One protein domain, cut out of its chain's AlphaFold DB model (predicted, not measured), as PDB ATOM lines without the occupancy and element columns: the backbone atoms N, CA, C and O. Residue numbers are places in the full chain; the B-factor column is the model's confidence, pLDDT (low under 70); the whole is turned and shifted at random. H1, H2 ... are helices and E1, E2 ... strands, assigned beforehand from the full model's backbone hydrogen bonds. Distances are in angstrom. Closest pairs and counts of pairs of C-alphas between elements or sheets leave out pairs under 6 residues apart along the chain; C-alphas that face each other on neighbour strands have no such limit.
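Overview. This is residues 51 to 164 and 174 to 197 of the 551 residues of the protein "Heterogeneous nuclear ribonucleoprotein U-like protein 1" of Glycine soja (UniProt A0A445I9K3). A long, twisted sheet of six strands forms a wall, and a small sheet of three strands, E2, E8 and E4, lies partly face to face with it as a loose sandwich. The short helices H1 and H2 sit far out, and two long unnamed stretches, residues 95 to 108 and 112 to 125, run before and after E4. The printed part has 138 residues, under half of them in named elements, which follow as E1 H1 E2 E3 E4 E5 E6 E7 H2 E8 E9; the class is mostly strand. Both sheets are antiparallel, in the orders E1 - E9 - E3 - E5 - E6 - E7 and E2 - E8 - E4. The whole is compact, with a radius of gyration of the C-alphas of 16.1 A and spans of 52 by 35 by 27 A.

Arrangement. In the large sheet, E3, residues 84 to 94, has N 87 within hydrogen-bond range of O 129 of E5, residues 126 to 132, at 2.9 A. E5, E6, residues 138 to 145, and E7, residues 148 to 157, form a meander, each strand the antiparallel neighbour of the one before. E5 and E6 are a hairpin, with N 130 and O 142 2.8 A apart, as are E6 and E7, with N 145 and O 148 2.8 A apart. On the other side of E3 is E9, residues 186 to 191, with N 90 and O 189 2.9 A apart. The edge strand E1, residues 58 to 60, pairs with E9 through N 59 and O 188, 2.8 A. In the small sheet E8, residues 180 to 184, is the inner strand, between E2, residues 72 to 75, with N 74 and O 181 3.0 A apart, and E4, residues 109 to 111, with N 111 and O 182 2.8 A apart. The two sheets make a sandwich, two sheets face to face, their facing parts 9.6 A centre to centre and their strands at 27 degrees. H2, residues 158 to 161, only grazes the large sheet, with residues 158 to 159; H1, residues 65 to 69, is on neither sheet. H1 has 0 of 1 O i to N i+4 pairs within range but 2 of 2 O i to N i+3 pairs; H2 is too short for an i+4 pair.

Along the chain. E1 begins at C-alpha 58 (42.137, -52.421, 21.323). E3 is 31.4 A long, E7 26.5 A and E6 23.4 A. E9 ends at C-alpha 191 (43.981, -43.773, 24.605).

Size, cuts and confidence. The C-alphas of Glu 100 and Ala 164 are the farthest apart, 52.7 A. Residues 165 to 173 are not printed, a gap of 10.3 A between C-alphas 164 and 174. The links E3 to E4 and E4 to E5 are long. Mean pLDDT of the printed part is 70.5; residues 109 to 122 and 147 to 164 are among those under 70.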
ATOM      1  N   ASN A  51      42.801 -60.447  25.436       70.56
ATOM      2  CA  ASN A  51      43.191 -60.569  24.039       70.56
ATOM      3  C   ASN A  51      43.595 -59.193  23.488       70.56
ATOM      4  O   ASN A  51      43.092 -58.150  23.924       70.56
ATOM      5  N   ILE A  52      44.524 -59.212  22.535       63.38
ATOM      6  CA  ILE A  52      45.148 -58.035  21.933       63.38
ATOM      7  C   ILE A  52      44.872 -58.067  20.439       63.38
ATOM      8  O   ILE A  52      45.237 -59.035  19.777       63.38
ATOM      9  N   ASP A  53      44.256 -57.008  19.922       64.31
ATOM     10  CA  ASP A  53      44.211 -56.773  18.480       64.31
ATOM     11  C   ASP A  53      45.547 -56.185  17.985       64.31
ATOM     12  O   ASP A  53      46.303 -55.587  18.760       64.31
ATOM     13  N   GLY A  54      45.837 -56.327  16.690       55.34
ATOM     14  CA  GLY A  54      47.151 -56.063  16.089       55.34
ATOM     15  C   GLY A  54      47.699 -54.640  16.276       55.34
ATOM     16  O   GLY A  54      48.905 -54.439  16.182       55.34
ATOM     17  N   ASN A  55      46.846 -53.660  16.594       63.75
ATOM     18  CA  ASN A  55      47.245 -52.274  16.870       63.75
ATOM     19  C   ASN A  55      47.718 -52.010  18.314       63.75
ATOM     20  O   ASN A  55      48.109 -50.891  18.634       63.75
ATOM     21  N   GLY A  56      47.640 -52.988  19.221       66.38
ATOM     22  CA  GLY A  56      48.129 -52.824  20.589       66.38
ATOM     23  C   GLY A  56      47.295 -51.907  21.500       66.38
ATOM     24  O   GLY A  56      47.576 -51.897  22.698       66.38
ATOM     25  N   LEU A  57      46.225 -51.261  21.024       70.94
ATOM     26  CA  LEU A  57      45.360 -50.361  21.811       70.94
ATOM     27  C   LEU A  57      43.950 -50.914  22.058       70.94
ATOM     28  O   LEU A  57      43.350 -50.610  23.091       70.94
ATOM     29  N   VAL A  58      43.431 -51.746  21.149       81.12
ATOM     30  CA  VAL A  58      42.137 -52.421  21.323       81.12
ATOM     31  C   VAL A  58      42.299 -53.678  22.187       81.12
ATOM     32  O   VAL A  58      43.241 -54.460  22.015       81.12
ATOM     33  N   ARG A  59      41.401 -53.862  23.160       76.06
ATOM     34  CA  ARG A  59      41.402 -54.964  24.132       76.06
ATOM     35  C   ARG A  59      40.004 -55.490  24.385       76.06
ATOM     36  O   ARG A  59      39.035 -54.736  24.389       76.06
ATOM     37  N   TYR A  60      39.930 -56.783  24.674       82.00
ATOM     38  CA  TYR A  60      38.708 -57.448  25.104       82.00
ATOM     39  C   TYR A  60      39.019 -58.669  25.971       82.00
ATOM     40  O   TYR A  60      40.061 -59.318  25.813       82.00
ATOM     41  N   GLY A  61      38.123 -58.951  26.915       79.81
ATOM     42  CA  GLY A  61      38.215 -60.130  27.771       79.81
ATOM     43  C   GLY A  61      37.862 -61.411  27.014       79.81
ATOM     44  O   GLY A  61      37.279 -61.380  25.923       79.81
ATOM     45  N   LEU A  62      38.179 -62.555  27.619       81.88
ATOM     46  CA  LEU A  62      37.503 -63.801  27.257       81.88
ATOM     47  C   LEU A  62      36.030 -63.694  27.668       81.88
ATOM     48  O   LEU A  62      35.736 -63.178  28.741       81.88
ATOM     49  N   HIS A  63      35.131 -64.174  26.812       80.56
ATOM     50  CA  HIS A  63      33.676 -64.069  27.001       80.56
ATOM     51  C   HIS A  63      32.917 -65.340  26.582       80.56
ATOM     52  O   HIS A  63      31.697 -65.398  26.689       80.56
ATOM     53  N   GLU A  64      33.619 -66.361  26.085       80.00
ATOM     54  CA  GLU A  64      33.012 -67.619  25.643       80.00
ATOM     55  C   GLU A  64      32.702 -68.542  26.833       80.00
ATOM     56  O   GLU A  64      33.428 -68.570  27.829       80.00
ATOM     57  N   GLU A  65      31.621 -69.316  26.719       80.06
ATOM     58  CA  GLU A  65      31.116 -70.203  27.775       80.06
ATOM     59  C   GLU A  65      31.074 -69.517  29.163       80.06
ATOM     60  O   GLU A  65      30.471 -68.461  29.345       80.06
ATOM     61  N   GLY A  66      31.720 -70.115  30.169       75.69
ATOM     62  CA  GLY A  66      31.759 -69.592  31.524       75.69
ATOM     63  C   GLY A  66      32.550 -68.286  31.674       75.69
ATOM     64  O   GLY A  66      32.332 -67.584  32.660       75.69
ATOM     65  N   PHE A  67      33.411 -67.907  30.717       79.75
ATOM     66  CA  PHE A  67      34.132 -66.630  30.791       79.75
ATOM     67  C   PHE A  67      33.200 -65.418  30.698       79.75
ATOM     68  O   PHE A  67      33.540 -64.377  31.253       79.75
ATOM     69  N   ALA A  68      31.998 -65.562  30.125       79.50
ATOM     70  CA  ALA A  68      30.970 -64.515  30.127       79.50
ATOM     71  C   ALA A  68      30.640 -63.980  31.539       79.50
ATOM     72  O   ALA A  68      30.206 -62.841  31.715       79.50
ATOM     73  N   TYR A  69      30.853 -64.798  32.572       73.75
ATOM     74  CA  TYR A  69      30.578 -64.462  33.967       73.75
ATOM     75  C   TYR A  69      31.758 -63.754  34.659       73.75
ATOM     76  O   TYR A  69      31.582 -63.206  35.747       73.75
ATOM     77  N   TYR A  70      32.944 -63.729  34.042       74.00
ATOM     78  CA  TYR A  70      34.188 -63.259  34.652       74.00
ATOM     79  C   TYR A  70      34.531 -61.819  34.276       74.00
ATOM     80  O   TYR A  70      34.219 -61.322  33.197       74.00
ATOM     81  N   TRP A  71      35.237 -61.155  35.188       74.69
ATOM     82  CA  TRP A  71      35.832 -59.845  34.961       74.69
ATOM     83  C   TRP A  71      37.300 -60.035  34.564       74.69
ATOM     84  O   TRP A  71      38.045 -60.740  35.243       74.69
ATOM     85  N   SER A  72      37.723 -59.393  33.480       75.06
ATOM     86  CA  SER A  72      39.116 -59.359  33.018       75.06
ATOM     87  C   SER A  72      39.766 -58.046  33.470       75.06
ATOM     88  O   SER A  72      39.180 -56.989  33.247       75.06
ATOM     89  N   GLY A  73      40.951 -58.079  34.095       77.25
ATOM     90  CA  GLY A  73      41.685 -56.888  34.579       77.25
ATOM     91  C   GLY A  73      43.074 -56.726  33.939       77.25
ATOM     92  O   GLY A  73      43.798 -57.716  33.823       77.25
ATOM     93  N   ALA A  74      43.421 -55.516  33.477       71.94
ATOM     94  CA  ALA A  74      44.696 -55.208  32.809       71.94
ATOM     95  C   ALA A  74      45.277 -53.851  33.206       71.94
ATOM     96  O   ALA A  74      44.569 -52.842  33.265       71.94
ATOM     97  N   ARG A  75      46.597 -53.825  33.412       76.94
ATOM     98  CA  ARG A  75      47.402 -52.642  33.739       76.94
ATOM     99  C   ARG A  75      48.190 -52.157  32.526       76.94
ATOM    100  O   ARG A  75      48.566 -52.944  31.656       76.94
ATOM    101  N   ALA A  76      48.512 -50.868  32.486       72.31
ATOM    102  CA  ALA A  76      49.545 -50.353  31.592       72.31
ATOM    103  C   ALA A  76      50.924 -50.937  31.946       72.31
ATOM    104  O   ALA A  76      51.193 -51.267  33.100       72.31
ATOM    105  N   LYS A  77      51.821 -51.028  30.958       70.88
ATOM    106  CA  LYS A  77      53.231 -51.399  31.180       70.88
ATOM    107  C   LYS A  77      54.009 -50.350  31.988       70.88
ATOM    108  O   LYS A  77      55.019 -50.683  32.597       70.88
ATOM    109  N   VAL A  78      53.559 -49.094  31.959       71.75
ATOM    110  CA  VAL A  78      54.230 -47.938  32.570       71.75
ATOM    111  C   VAL A  78      53.391 -47.422  33.738       71.75
ATOM    112  O   VAL A  78      52.174 -47.281  33.617       71.75
ATOM    113  N   GLY A  79      54.050 -47.157  34.866       69.25
ATOM    114  CA  GLY A  79      53.447 -46.575  36.063       69.25
ATOM    115  C   GLY A  79      53.766 -45.085  36.199       69.25
ATOM    116  O   GLY A  79      54.824 -44.621  35.779       69.25
ATOM    117  N   ILE A  80      52.849 -44.347  36.812       69.81
ATOM    118  CA  ILE A  80      52.938 -42.920  37.117       69.81
ATOM    119  C   ILE A  80      53.460 -42.766  38.551       69.81
ATOM    120  O   ILE A  80      52.879 -43.325  39.481       69.81
ATOM    121  N   THR A  81      54.535 -42.001  38.743       64.75
ATOM    122  CA  THR A  81      55.119 -41.721  40.071       64.75
ATOM    123  C   THR A  81      54.888 -40.286  40.533       64.75
ATOM    124  O   THR A  81      54.553 -40.062  41.685       64.75
ATOM    125  N   ARG A  82      55.013 -39.304  39.636       65.56
ATOM    126  CA  ARG A  82      54.850 -37.864  39.905       65.56
ATOM    127  C   ARG A  82      54.204 -37.191  38.705       65.56
ATOM    128  O   ARG A  82      54.459 -37.656  37.601       65.56
ATOM    129  N   GLY A  83      53.503 -36.075  38.891       67.56
ATOM    130  CA  GLY A  83      52.962 -35.262  37.794       67.56
ATOM    131  C   GLY A  83      51.438 -35.321  37.661       67.56
ATOM    132  O   GLY A  83      50.743 -35.913  38.490       67.56
ATOM    133  N   ARG A  84      50.925 -34.710  36.589       75.38
ATOM    134  CA  ARG A  84      49.510 -34.734  36.192       75.38
ATOM    135  C   ARG A  84      49.352 -35.443  34.853       75.38
ATOM    136  O   ARG A  84      49.976 -35.047  33.873       75.38
ATOM    137  N   TYR A  85      48.505 -36.468  34.813       76.44
ATOM    138  CA  TYR A  85      48.277 -37.300  33.629       76.44
ATOM    139  C   TYR A  85      46.796 -37.547  33.435       76.44
ATOM    140  O   TYR A  85      46.055 -37.680  34.406       76.44
ATOM    141  N   CYS A  86      46.387 -37.707  32.183       79.50
ATOM    142  CA  CYS A  86      45.102 -38.292  31.858       79.50
ATOM    143  C   CYS A  86      45.301 -39.441  30.872       79.50
ATOM    144  O   CYS A  86      46.206 -39.404  30.043       79.50
ATOM    145  N   PHE A  87      44.440 -40.443  30.958       82.88
ATOM    146  CA  PHE A  87      44.286 -41.494  29.962       82.88
ATOM    147  C   PHE A  87      42.795 -41.729  29.756       82.88
ATOM    148  O   PHE A  87      41.994 -41.508  30.665       82.88
ATOM    149  N   ALA A  88      42.408 -42.178  28.572       82.75
ATOM    150  CA  ALA A  88      41.028 -42.489  28.266       82.75
ATOM    151  C   ALA A  88      40.857 -43.929  27.796       82.75
ATOM    152  O   ALA A  88      41.806 -44.627  27.441       82.75
ATOM    153  N   CYS A  89      39.612 -44.373  27.830       84.12
ATOM    154  CA  CYS A  89      39.199 -45.660  27.323       84.12
ATOM    155  C   CYS A  89      37.797 -45.523  26.736       84.12
ATOM    156  O   CYS A  89      36.867 -45.058  27.398       84.12
ATOM    157  N   LYS A  90      37.671 -45.923  25.475       85.38
ATOM    158  CA  LYS A  90      36.444 -45.860  24.692       85.38
ATOM    159  C   LYS A  90      35.840 -47.250  24.563       85.38
ATOM    160  O   LYS A  90      36.543 -48.177  24.169       85.38
ATOM    161  N   VAL A  91      34.548 -47.398  24.844       83.56
ATOM    162  CA  VAL A  91      33.824 -48.649  24.578       83.56
ATOM    163  C   VAL A  91      33.546 -48.740  23.079       83.56
ATOM    164  O   VAL A  91      32.839 -47.905  22.519       83.56
ATOM    165  N   VAL A  92      34.128 -49.739  22.418       84.75
ATOM    166  CA  VAL A  92      34.054 -49.930  20.959       84.75
ATOM    167  C   VAL A  92      32.829 -50.758  20.578       84.75
ATOM    168  O   VAL A  92      32.119 -50.400  19.643       84.75
ATOM    169  N   SER A  93      32.564 -51.842  21.309       83.75
ATOM    170  CA  SER A  93      31.411 -52.723  21.094       83.75
ATOM    171  C   SER A  93      31.142 -53.615  22.311       83.75
ATOM    172  O   SER A  93      31.991 -53.777  23.189       83.75
ATOM    173  N   ALA A  94      29.947 -54.204  22.362       85.31
ATOM    174  CA  ALA A  94      29.628 -55.312  23.259       85.31
ATOM    175  C   ALA A  94      30.005 -56.648  22.593       85.31
ATOM    176  O   ALA A  94      29.900 -56.784  21.373       85.31
ATOM    177  N   GLN A  95      30.440 -57.630  23.381       82.81
ATOM    178  CA  GLN A  95      30.737 -58.986  22.907       82.81
ATOM    179  C   GLN A  95      29.496 -59.870  23.055       82.81
ATOM    180  O   GLN A  95      28.897 -59.886  24.125       82.81
ATOM    181  N   THR A  96      29.122 -60.638  22.031       84.75
ATOM    182  CA  THR A  96      27.987 -61.570  22.123       84.75
ATOM    183  C   THR A  96      28.254 -62.649  23.177       84.75
ATOM    184  O   THR A  96      29.287 -63.319  23.128       84.75
ATOM    185  N   VAL A  97      27.324 -62.832  24.115       82.69
ATOM    186  CA  VAL A  97      27.413 -63.829  25.195       82.69
ATOM    187  C   VAL A  97      26.073 -64.513  25.433       82.69
ATOM    188  O   VAL A  97      25.023 -63.910  25.225       82.69
ATOM    189  N   ASN A  98      26.108 -65.765  25.898       80.81
ATOM    190  CA  ASN A  98      24.933 -66.433  26.452       80.81
ATOM    191  C   ASN A  98      24.998 -66.367  27.988       80.81
ATOM    192  O   ASN A  98      25.871 -66.985  28.600       80.81
ATOM    193  N   MET A  99      24.080 -65.604  28.586       77.25
ATOM    194  CA  MET A  99      23.924 -65.456  30.035       77.25
ATOM    195  C   MET A  99      22.437 -65.414  30.435       77.25
ATOM    196  O   MET A  99      21.979 -64.446  31.040       77.25
ATOM    197  N   GLU A 100      21.672 -66.447  30.071       74.94
ATOM    198  CA  GLU A 100      20.218 -66.569  30.321       74.94
ATOM    199  C   GLU A 100      19.772 -66.281  31.775       74.94
ATOM    200  O   GLU A 100      18.652 -65.829  31.999       74.94
ATOM    201  N   ASP A 101      20.641 -66.498  32.768       74.94
ATOM    202  CA  ASP A 101      20.380 -66.283  34.200       74.94
ATOM    203  C   ASP A 101      20.797 -64.895  34.734       74.94
ATOM    204  O   ASP A 101      20.729 -64.653  35.941       74.94
ATOM    205  N   THR A 102      21.251 -63.993  33.857       71.06
ATOM    206  CA  THR A 102      21.833 -62.683  34.196       71.06
ATOM    207  C   THR A 102      21.081 -61.553  33.487       71.06
ATOM    208  O   THR A 102      20.926 -61.583  32.267       71.06
ATOM    209  N   ALA A 103      20.654 -60.516  34.217       72.19
ATOM    210  CA  ALA A 103      19.925 -59.389  33.622       72.19
ATOM    211  C   ALA A 103      20.794 -58.609  32.601       72.19
ATOM    212  O   ALA A 103      21.989 -58.436  32.858       72.19
ATOM    213  N   PRO A 104      20.238 -58.092  31.482       70.44
ATOM    214  CA  PRO A 104      21.019 -57.499  30.382       70.44
ATOM    215  C   PRO A 104      21.989 -56.381  30.797       70.44
ATOM    216  O   PRO A 104      23.127 -56.332  30.337       70.44
ATOM    217  N   GLU A 105      21.572 -55.530  31.735       64.12
ATOM    218  CA  GLU A 105      22.369 -54.449  32.339       64.12
ATOM    219  C   GLU A 105      23.637 -54.919  33.083       64.12
ATOM    220  O   GLU A 105      24.543 -54.127  33.328       64.12
ATOM    221  N   GLN A 106      23.717 -56.210  33.417       67.31
ATOM    222  CA  GLN A 106      24.827 -56.849  34.129       67.31
ATOM    223  C   GLN A 106      25.701 -57.701  33.193       67.31
ATOM    224  O   GLN A 106      26.734 -58.231  33.617       67.31
ATOM    225  N   GLN A 107      25.279 -57.892  31.936       72.94
ATOM    226  CA  GLN A 107      25.986 -58.731  30.967       72.94
ATOM    227  C   GLN A 107      27.217 -58.016  30.403       72.94
ATOM    228  O   GLN A 107      28.251 -58.660  30.256       72.94
ATOM    229  N   HIS A 108      27.153 -56.700  30.173       76.56
ATOM    230  CA  HIS A 108      28.247 -55.901  29.604       76.56
ATOM    231  C   HIS A 108      28.678 -54.805  30.580       76.56
ATOM    232  O   HIS A 108      27.910 -53.889  30.863       76.56
ATOM    233  N   ILE A 109      29.904 -54.889  31.104       68.50
ATOM    234  CA  ILE A 109      30.414 -53.955  32.116       68.50
ATOM    235  C   ILE A 109      31.813 -53.465  31.730       68.50
ATOM    236  O   ILE A 109      32.697 -54.249  31.395       68.50
ATOM    237  N   CYS A 110      32.024 -52.151  31.819       64.12
ATOM    238  CA  CYS A 110      33.318 -51.497  31.648       64.12
ATOM    239  C   CYS A 110      33.593 -50.611  32.869       64.12
ATOM    240  O   CYS A 110      32.814 -49.699  33.147       64.12
ATOM    241  N   CYS A 111      34.689 -50.866  33.587       64.75
ATOM    242  CA  CYS A 111      35.075 -50.127  34.788       64.75
ATOM    243  C   CYS A 111      36.471 -49.508  34.639       64.75
ATOM    244  O   CYS A 111      37.471 -50.208  34.451       64.75
ATOM    245  N   LEU A 112      36.534 -48.183  34.794       56.91
ATOM    246  CA  LEU A 112      37.725 -47.341  34.635       56.91
ATOM    247  C   LEU A 112      37.845 -46.376  35.814       56.91
ATOM    248  O   LEU A 112      37.730 -45.169  35.648       56.91
ATOM    249  N   GLY A 113      38.034 -46.915  37.020       57.91
ATOM    250  CA  GLY A 113      38.011 -46.118  38.249       57.91
ATOM    251  C   GLY A 113      36.623 -45.538  38.593       57.91
ATOM    252  O   GLY A 113      35.652 -45.765  37.879       57.91
ATOM    253  N   ILE A 114      36.518 -44.903  39.767       39.19
ATOM    254  CA  ILE A 114      35.275 -44.741  40.560       39.19
ATOM    255  C   ILE A 114      34.119 -44.039  39.824       39.19
ATOM    256  O   ILE A 114      34.230 -42.880  39.425       39.19
ATOM    257  N   SER A 115      32.956 -44.696  39.808       33.09
ATOM    258  CA  SER A 115      31.654 -44.158  39.395       33.09
ATOM    259  C   SER A 115      30.597 -44.307  40.502       33.09
ATOM    260  O   SER A 115      30.568 -45.303  41.230       33.09
ATOM    261  N   ARG A 116      29.691 -43.321  40.607       32.16
ATOM    262  CA  ARG A 116      28.387 -43.464  41.290       32.16
ATOM    263  C   ARG A 116      27.360 -43.995  40.283       32.16
ATOM    264  O   ARG A 116      27.460 -43.682  39.099       32.16
ATOM    265  N   GLY A 117      26.389 -44.778  40.753       36.41
ATOM    266  CA  GLY A 117      25.465 -45.579  39.930       36.41
ATOM    267  C   GLY A 117      24.408 -44.815  39.120       36.41
ATOM    268  O   GLY A 117      23.409 -45.410  38.737       36.41
ATOM    269  N   ASP A 118      24.611 -43.525  38.849       42.03
ATOM    270  CA  ASP A 118      23.582 -42.638  38.291       42.03
ATOM    271  C   ASP A 118      23.643 -42.531  36.750       42.03
ATOM    272  O   ASP A 118      22.821 -41.846  36.147       42.03
ATOM    273  N   ASN A 119      24.626 -43.165  36.093       47.06
ATOM    274  CA  ASN A 119      24.732 -43.251  34.629       47.06
ATOM    275  C   ASN A 119      25.437 -44.549  34.194       47.06
ATOM    276  O   ASN A 119      26.630 -44.712  34.445       47.06
ATOM    277  N   ALA A 120      24.737 -45.428  33.472       52.56
ATOM    278  CA  ALA A 120      25.352 -46.586  32.821       52.56
ATOM    279  C   ALA A 120      26.338 -46.161  31.710       52.56
ATOM    280  O   ALA A 120      26.198 -45.091  31.105       52.56
ATOM    281  N   PHE A 121      27.332 -47.004  31.426       65.75
ATOM    282  CA  PHE A 121      28.285 -46.822  30.325       65.75
ATOM    283  C   PHE A 121      27.881 -47.703  29.141       65.75
ATOM    284  O   PHE A 121      27.629 -48.891  29.323       65.75
ATOM    285  N   GLY A 122      27.802 -47.122  27.945       65.75
ATOM    286  CA  GLY A 122      27.365 -47.800  26.727       65.75
ATOM    287  C   GLY A 122      28.428 -47.823  25.632       65.75
ATOM    288  O   GLY A 122      29.477 -47.186  25.725       65.75
ATOM    289  N   VAL A 123      28.135 -48.555  24.558       76.81
ATOM    290  CA  VAL A 123      28.958 -48.558  23.342       76.81
ATOM    291  C   VAL A 123      29.044 -47.142  22.764       76.81
ATOM    292  O   VAL A 123      28.030 -46.468  22.609       76.81
ATOM    293  N   GLY A 124      30.260 -46.697  22.443       77.06
ATOM    294  CA  GLY A 124      30.555 -45.352  21.950       77.06
ATOM    295  C   GLY A 124      30.976 -44.347  23.028       77.06
ATOM    296  O   GLY A 124      31.584 -43.338  22.675       77.06
ATOM    297  N   ASP A 125      30.727 -44.617  24.315       79.88
ATOM    298  CA  ASP A 125      31.183 -43.747  25.404       79.88
ATOM    299  C   ASP A 125      32.712 -43.777  25.559       79.88
ATOM    300  O   ASP A 125      33.334 -44.844  25.541       79.88
ATOM    301  N   THR A 126      33.306 -42.604  25.796       80.88
ATOM    302  CA  THR A 126      34.722 -42.457  26.172       80.88
ATOM    303  C   THR A 126      34.822 -41.967  27.608       80.88
ATOM    304  O   THR A 126      34.328 -40.885  27.928       80.88
ATOM    305  N   ILE A 127      35.494 -42.728  28.472       80.62
ATOM    306  CA  ILE A 127      35.810 -42.310  29.842       80.62
ATOM    307  C   ILE A 127      37.243 -41.805  29.887       80.62
ATOM    308  O   ILE A 127      38.150 -42.526  29.481       80.62
ATOM    309  N   VAL A 128      37.449 -40.596  30.406       80.75
ATOM    310  CA  VAL A 128      38.777 -40.051  30.705       80.75
ATOM    311  C   VAL A 128      39.010 -40.140  32.208       80.75
ATOM    312  O   VAL A 128      38.234 -39.589  32.985       80.75
ATOM    313  N   CYS A 129      40.087 -40.806  32.609       79.88
ATOM    314  CA  CYS A 129      40.646 -40.768  33.953       79.88
ATOM    315  C   CYS A 129      41.769 -39.731  33.985       79.88
ATOM    316  O   CYS A 129      42.655 -39.771  33.135       79.88
ATOM    317  N   CYS A 130      41.761 -38.837  34.970       79.56
ATOM    318  CA  CYS A 130      42.851 -37.907  35.238       79.56
ATOM    319  C   CYS A 130      43.369 -38.103  36.665       79.56
ATOM    320  O   CYS A 130      42.585 -38.215  37.607       79.56
ATOM    321  N   VAL A 131      44.691 -38.124  36.814       76.12
ATOM    322  CA  VAL A 131      45.423 -38.294  38.070       76.12
ATOM    323  C   VAL A 131      46.298 -37.063  38.283       76.12
ATOM    324  O   VAL A 131      47.058 -36.683  37.392       76.12
ATOM    325  N   ASP A 132      46.205 -36.460  39.465       75.75
ATOM    326  CA  ASP A 132      47.044 -35.349  39.908       75.75
ATOM    327  C   ASP A 132      47.819 -35.755  41.163       75.75
ATOM    328  O   ASP A 132      47.219 -35.982  42.211       75.75
ATOM    329  N   LEU A 133      49.147 -35.852  41.035       73.00
ATOM    330  CA  LEU A 133      50.084 -36.135  42.128       73.00
ATOM    331  C   LEU A 133      50.905 -34.900  42.547       73.00
ATOM    332  O   LEU A 133      51.826 -35.025  43.352       73.00
ATOM    333  N   GLU A 134      50.631 -33.726  41.970       68.81
ATOM    334  CA  GLU A 134      51.349 -32.472  42.245       68.81
ATOM    335  C   GLU A 134      50.598 -31.578  43.234       68.81
ATOM    336  O   GLU A 134      51.228 -30.851  44.005       68.81
ATOM    337  N   SER A 135      49.263 -31.635  43.231       69.06
ATOM    338  CA  SER A 135      48.431 -30.914  44.195       69.06
ATOM    339  C   SER A 135      48.754 -31.331  45.635       69.06
ATOM    340  O   SER A 135      48.592 -32.484  46.026       69.06
ATOM    341  N   LYS A 136      49.202 -30.365  46.448       62.94
ATOM    342  CA  LYS A 136      49.443 -30.533  47.889       62.94
ATOM    343  C   LYS A 136      48.290 -29.918  48.698       62.94
ATOM    344  O   LYS A 136      47.792 -28.863  48.305       62.94
ATOM    345  N   PRO A 137      47.878 -30.513  49.836       61.72
ATOM    346  CA  PRO A 137      48.457 -31.701  50.478       61.72
ATOM    347  C   PRO A 137      47.929 -33.049  49.949       61.72
ATOM    348  O   PRO A 137      48.462 -34.085  50.328       61.72
ATOM    349  N   LEU A 138      46.898 -33.057  49.097       69.06
ATOM    350  CA  LEU A 138      46.237 -34.283  48.638       69.06
ATOM    351  C   LEU A 138      46.316 -34.437  47.117       69.06
ATOM    352  O   LEU A 138      45.797 -33.601  46.374       69.06
ATOM    353  N   ALA A 139      46.865 -35.570  46.677       72.06
ATOM    354  CA  ALA A 139      46.693 -36.048  45.316       72.06
ATOM    355  C   ALA A 139      45.219 -36.376  45.050       72.06
ATOM    356  O   ALA A 139      44.462 -36.705  45.969       72.06
ATOM    357  N   SER A 140      44.804 -36.321  43.786       72.31
ATOM    358  CA  SER A 140      43.422 -36.596  43.392       72.31
ATOM    359  C   SER A 140      43.319 -37.445  42.129       72.31
ATOM    360  O   SER A 140      44.206 -37.448  41.275       72.31
ATOM    361  N   ILE A 141      42.208 -38.172  42.014       73.62
ATOM    362  CA  ILE A 141      41.804 -38.856  40.781       73.62
ATOM    363  C   ILE A 141      40.397 -38.385  40.435       73.62
ATOM    364  O   ILE A 141      39.516 -38.383  41.298       73.62
ATOM    365  N   GLY A 142      40.176 -38.003  39.180       71.00
ATOM    366  CA  GLY A 142      38.878 -37.567  38.675       71.00
ATOM    367  C   GLY A 142      38.537 -38.168  37.318       71.00
ATOM    368  O   GLY A 142      39.418 -38.593  36.573       71.00
ATOM    369  N   PHE A 143      37.241 -38.192  37.005       75.44
ATOM    370  CA  PHE A 143      36.712 -38.839  35.804       75.44
ATOM    371  C   PHE A 143      35.825 -37.904  34.985       75.44
ATOM    372  O   PHE A 143      35.079 -37.091  35.536       75.44
ATOM    373  N   SER A 144      35.851 -38.059  33.662       72.25
ATOM    374  CA  SER A 144      34.843 -37.506  32.753       72.25
ATOM    375  C   SER A 144      34.307 -38.587  31.812       72.25
ATOM    376  O   SER A 144      35.008 -39.542  31.490       72.25
ATOM    377  N   LYS A 145      33.050 -38.442  31.389       76.69
ATOM    378  CA  LYS A 145      32.354 -39.298  30.425       76.69
ATOM    379  C   LYS A 145      31.957 -38.453  29.222       76.69
ATOM    380  O   LYS A 145      31.170 -37.522  29.370       76.69
ATOM    381  N   THR A 146      32.482 -38.773  28.042       76.69
ATOM    382  CA  THR A 146      32.109 -38.148  26.760       76.69
ATOM    383  C   THR A 146      32.159 -36.607  26.851       76.69
ATOM    384  O   THR A 146      31.228 -35.894  26.491       76.69
ATOM    385  N   GLY A 147      33.245 -36.087  27.443       67.62
ATOM    386  CA  GLY A 147      33.476 -34.656  27.688       67.62
ATOM    387  C   GLY A 147      32.777 -34.058  28.922       67.62
ATOM    388  O   GLY A 147      33.176 -32.987  29.376       67.62
ATOM    389  N   LYS A 148      31.786 -34.736  29.516       68.69
ATOM    390  CA  LYS A 148      31.105 -34.298  30.744       68.69
ATOM    391  C   LYS A 148      31.859 -34.778  31.983       68.69
ATOM    392  O   LYS A 148      32.037 -35.975  32.191       68.69
ATOM    393  N   LEU A 149      32.262 -33.854  32.848       66.12
ATOM    394  CA  LEU A 149      32.865 -34.178  34.140       66.12
ATOM    395  C   LEU A 149      31.917 -34.997  35.036       66.12
ATOM    396  O   LEU A 149      30.741 -34.659  35.167       66.12
ATOM    397  N   LEU A 150      32.461 -36.017  35.706       63.94
ATOM    398  CA  LEU A 150      31.801 -36.769  36.781       63.94
ATOM    399  C   LEU A 150      32.303 -36.368  38.181       63.94
ATOM    400  O   LEU A 150      31.568 -36.509  39.153       63.94
ATOM    401  N   GLY A 151      33.524 -35.831  38.279       56.78
ATOM    402  CA  GLY A 151      34.077 -35.216  39.489       56.78
ATOM    403  C   GLY A 151      35.412 -35.824  39.921       56.78
ATOM    404  O   GLY A 151      35.919 -36.748  39.285       56.78
ATOM    405  N   ALA A 152      35.977 -35.302  41.014       60.16
ATOM    406  CA  ALA A 152      37.057 -35.964  41.738       60.16
ATOM    407  C   ALA A 152      36.457 -37.115  42.551       60.16
ATOM    408  O   ALA A 152      35.592 -36.914  43.399       60.16
ATOM    409  N   ALA A 153      36.907 -38.322  42.254       60.47
ATOM    410  CA  ALA A 153      36.423 -39.567  42.821       60.47
ATOM    411  C   ALA A 153      37.059 -39.904  44.168       60.47
ATOM    412  O   ALA A 153      36.426 -40.495  45.039       60.47
ATOM    413  N   THR A 154      38.339 -39.576  44.315       66.38
ATOM    414  CA  THR A 154      39.096 -39.795  45.541       66.38
ATOM    415  C   THR A 154      40.189 -38.744  45.663       66.38
ATOM    416  O   THR A 154      40.708 -38.246  44.658       66.38
ATOM    417  N   GLN A 155      40.519 -38.417  46.906       66.62
ATOM    418  CA  GLN A 155      41.701 -37.663  47.282       66.62
ATOM    419  C   GLN A 155      42.484 -38.509  48.283       66.62
ATOM    420  O   GLN A 155      41.882 -39.185  49.120       66.62
ATOM    421  N   PHE A 156      43.809 -38.489  48.195       64.81
ATOM    422  CA  PHE A 156      44.677 -39.248  49.087       64.81
ATOM    423  C   PHE A 156      45.956 -38.477  49.398       64.81
ATOM    424  O   PHE A 156      46.459 -37.698  48.591       64.81
ATOM    425  N   ASP A 157      46.473 -38.706  50.597       64.31
ATOM    426  CA  ASP A 157      47.733 -38.130  51.044       64.31
ATOM    427  C   ASP A 157      48.904 -38.799  50.312       64.31
ATOM    428  O   ASP A 157      49.074 -40.023  50.355       64.31
ATOM    429  N   VAL A 158      49.712 -37.980  49.637       58.59
ATOM    430  CA  VAL A 158      50.878 -38.416  48.859       58.59
ATOM    431  C   VAL A 158      51.950 -39.032  49.768       58.59
ATOM    432  O   VAL A 158      52.639 -39.967  49.354       58.59
ATOM    433  N   ALA A 159      52.041 -38.600  51.032       57.75
ATOM    434  CA  ALA A 159      52.965 -39.175  52.007       57.75
ATOM    435  C   ALA A 159      52.684 -40.667  52.258       57.75
ATOM    436  O   ALA A 159      53.612 -41.457  52.442       57.75
ATOM    437  N   ARG A 160      51.417 -41.100  52.156       52.97
ATOM    438  CA  ARG A 160      51.017 -42.512  52.317       52.97
ATOM    439  C   ARG A 160      51.424 -43.408  51.137       52.97
ATOM    440  O   ARG A 160      51.351 -44.625  51.274       52.97
ATOM    441  N   LEU A 161      51.907 -42.843  50.022       51.84
ATOM    442  CA  LEU A 161      52.585 -43.584  48.943       51.84
ATOM    443  C   LEU A 161      54.103 -43.764  49.175       51.84
ATOM    444  O   LEU A 161      54.786 -44.325  48.318       51.84
ATOM    445  N   GLY A 162      54.628 -43.307  50.319       45.72
ATOM    446  CA  GLY A 162      56.053 -43.359  50.662       45.72
ATOM    447  C   GLY A 162      56.816 -42.056  50.410       45.72
ATOM    448  O   GLY A 162      58.044 -42.049  50.463       45.72
ATOM    449  N   VAL A 163      56.121 -40.941  50.155       45.84
ATOM    450  CA  VAL A 163      56.756 -39.620  50.027       45.84
ATOM    451  C   VAL A 163      57.052 -39.053  51.416       45.84
ATOM    452  O   VAL A 163      56.278 -38.282  51.974       45.84
ATOM    453  N   ALA A 164      58.196 -39.441  51.975       38.62
ATOM    454  CA  ALA A 164      58.791 -38.725  53.095       38.62
ATOM    455  C   ALA A 164      59.319 -37.366  52.601       38.62
ATOM    456  O   ALA A 164      60.151 -37.322  51.688       38.62
ATOM    457  N   THR A 174      58.931 -45.358  46.275       50.22
ATOM    458  CA  THR A 174      58.715 -46.760  46.676       50.22
ATOM    459  C   THR A 174      57.526 -47.426  45.976       50.22
ATOM    460  O   THR A 174      57.299 -48.621  46.152       50.22
ATOM    461  N   SER A 175      56.713 -46.678  45.223       57.56
ATOM    462  CA  SER A 175      55.506 -47.178  44.549       57.56
ATOM    463  C   SER A 175      55.096 -46.291  43.369       57.56
ATOM    464  O   SER A 175      55.422 -45.106  43.330       57.56
ATOM    465  N   ALA A 176      54.366 -46.869  42.409       67.56
ATOM    466  CA  ALA A 176      53.849 -46.189  41.221       67.56
ATOM    467  C   ALA A 176      52.389 -46.589  40.947       67.56
ATOM    468  O   ALA A 176      51.997 -47.735  41.179       67.56
ATOM    469  N   LEU A 177      51.589 -45.660  40.420       66.50
ATOM    470  CA  LEU A 177      50.199 -45.892  40.024       66.50
ATOM    471  C   LEU A 177      50.124 -46.322  38.559       66.50
ATOM    472  O   LEU A 177      50.518 -45.581  37.665       66.50
ATOM    473  N   PHE A 178      49.578 -47.503  38.292       75.94
ATOM    474  CA  PHE A 178      49.416 -48.007  36.929       75.94
ATOM    475  C   PHE A 178      47.979 -47.761  36.446       75.94
ATOM    476  O   PHE A 178      47.048 -48.204  37.125       75.94
ATOM    477  N   PRO A 179      47.769 -47.109  35.284       76.56
ATOM    478  CA  PRO A 179      46.475 -47.103  34.606       76.56
ATOM    479  C   PRO A 179      45.908 -48.523  34.510       76.56
ATOM    480  O   PRO A 179      46.609 -49.440  34.076       76.56
ATOM    481  N   HIS A 180      44.661 -48.705  34.940       75.56
ATOM    482  CA  HIS A 180      44.017 -50.012  35.059       75.56
ATOM    483  C   HIS A 180      42.595 -49.977  34.501       75.56
ATOM    484  O   HIS A 180      41.871 -49.000  34.700       75.56
ATOM    485  N   VAL A 181      42.194 -51.064  33.849       73.62
ATOM    486  CA  VAL A 181      40.845 -51.272  33.319       73.62
ATOM    487  C   VAL A 181      40.329 -52.646  33.744       73.62
ATOM    488  O   VAL A 181      41.088 -53.618  33.735       73.62
ATOM    489  N   LEU A 182      39.047 -52.732  34.116       76.31
ATOM    490  CA  LEU A 182      38.338 -54.004  34.262       76.31
ATOM    491  C   LEU A 182      37.173 -54.068  33.276       76.31
ATOM    492  O   LEU A 182      36.353 -53.151  33.239       76.31
ATOM    493  N   LEU A 183      37.083 -55.157  32.517       75.38
ATOM    494  CA  LEU A 183      36.044 -55.388  31.513       75.38
ATOM    495  C   LEU A 183      35.294 -56.696  31.769       75.38
ATOM    496  O   LEU A 183      35.884 -57.684  32.204       75.38
ATOM    497  N   LYS A 184      34.022 -56.721  31.383       79.38
ATOM    498  CA  LYS A 184      33.183 -57.911  31.241       79.38
ATOM    499  C   LYS A 184      32.410 -57.786  29.928       79.38
ATOM    500  O   LYS A 184      31.614 -56.862  29.773       79.38
ATOM    501  N   ASN A 185      32.655 -58.701  28.993       83.69
ATOM    502  CA  ASN A 185      31.924 -58.841  27.724       83.69
ATOM    503  C   ASN A 185      31.850 -57.560  26.867       83.69
ATOM    504  O   ASN A 185      30.827 -57.279  26.235       83.69
ATOM    505  N   VAL A 186      32.925 -56.770  26.851       82.19
ATOM    506  CA  VAL A 186      33.052 -55.534  26.066       82.19
ATOM    507  C   VAL A 186      34.417 -55.453  25.391       82.19
ATOM    508  O   VAL A 186      35.430 -55.913  25.925       82.19
ATOM    509  N   VAL A 187      34.437 -54.820  24.222       83.88
ATOM    510  CA  VAL A 187      35.647 -54.419  23.504       83.88
ATOM    511  C   VAL A 187      35.895 -52.942  23.778       83.88
ATOM    512  O   VAL A 187      34.984 -52.122  23.646       83.88
ATOM    513  N   VAL A 188      37.125 -52.586  24.135       84.06
ATOM    514  CA  VAL A 188      37.526 -51.196  24.387       84.06
ATOM    515  C   VAL A 188      38.790 -50.813  23.635       84.06
ATOM    516  O   VAL A 188      39.607 -51.665  23.295       84.06
ATOM    517  N   GLN A 189      38.969 -49.513  23.423       86.38
ATOM    518  CA  GLN A 189      40.182 -48.902  22.898       86.38
ATOM    519  C   GLN A 189      40.766 -47.972  23.963       86.38
ATOM    520  O   GLN A 189      40.103 -47.020  24.379       86.38
ATOM    521  N   MET A 190      41.998 -48.238  24.395       83.94
ATOM    522  CA  MET A 190      42.732 -47.329  25.280       83.94
ATOM    523  C   MET A 190      43.307 -46.149  24.498       83.94
ATOM    524  O   MET A 190      43.678 -46.293  23.335       83.94
ATOM    525  N   GLN A 191      43.412 -44.997  25.159       85.50
ATOM    526  CA  GLN A 191      43.981 -43.773  24.605       85.50
ATOM    527  C   GLN A 191      44.895 -43.130  25.658       85.50
ATOM    528  O   GLN A 191      44.412 -42.605  26.662       85.50
ATOM    529  N   PHE A 192      46.212 -43.196  25.473       80.56
ATOM    530  CA  PHE A 192      47.191 -42.676  26.439       80.56
ATOM    531  C   PHE A 192      47.799 -41.334  26.006       80.56
ATOM    532  O   PHE A 192      48.383 -40.626  26.824       80.56
ATOM    533  N   SER A 193      47.638 -40.970  24.735       76.44
ATOM    534  CA  SER A 193      48.177 -39.773  24.100       76.44
ATOM    535  C   SER A 193      47.149 -39.102  23.181       76.44
ATOM    536  O   SER A 193      46.095 -39.662  22.869       76.44
ATOM    537  N   VAL A 194      47.465 -37.887  22.719       69.56
ATOM    538  CA  VAL A 194      46.654 -37.167  21.718       69.56
ATOM    539  C   VAL A 194      46.607 -37.931  20.389       69.56
ATOM    540  O   VAL A 194      45.571 -37.932  19.730       69.56
ATOM    541  N   GLU A 195      47.683 -38.639  20.033       70.25
ATOM    542  CA  GLU A 195      47.768 -39.490  18.836       70.25
ATOM    543  C   GLU A 195      46.813 -40.693  18.923       70.25
ATOM    544  O   GLU A 195      46.181 -41.053  17.931       70.25
ATOM    545  N   ASP A 196      46.597 -41.236  20.126       70.44
ATOM    546  CA  ASP A 196      45.567 -42.256  20.374       70.44
ATOM    547  C   ASP A 196      44.135 -41.667  20.428       70.44
ATOM    548  O   ASP A 196      43.156 -42.401  20.596       70.44
ATOM    549  N   GLY A 197      43.987 -40.340  20.319       69.69
ATOM    550  CA  GLY A 197      42.715 -39.611  20.333       69.69
ATOM    551  C   GLY A 197      42.265 -39.069  21.697       69.69
ATOM    552  O   GLY A 197      41.067 -38.845  21.888       69.69
TER     553      GLY A 197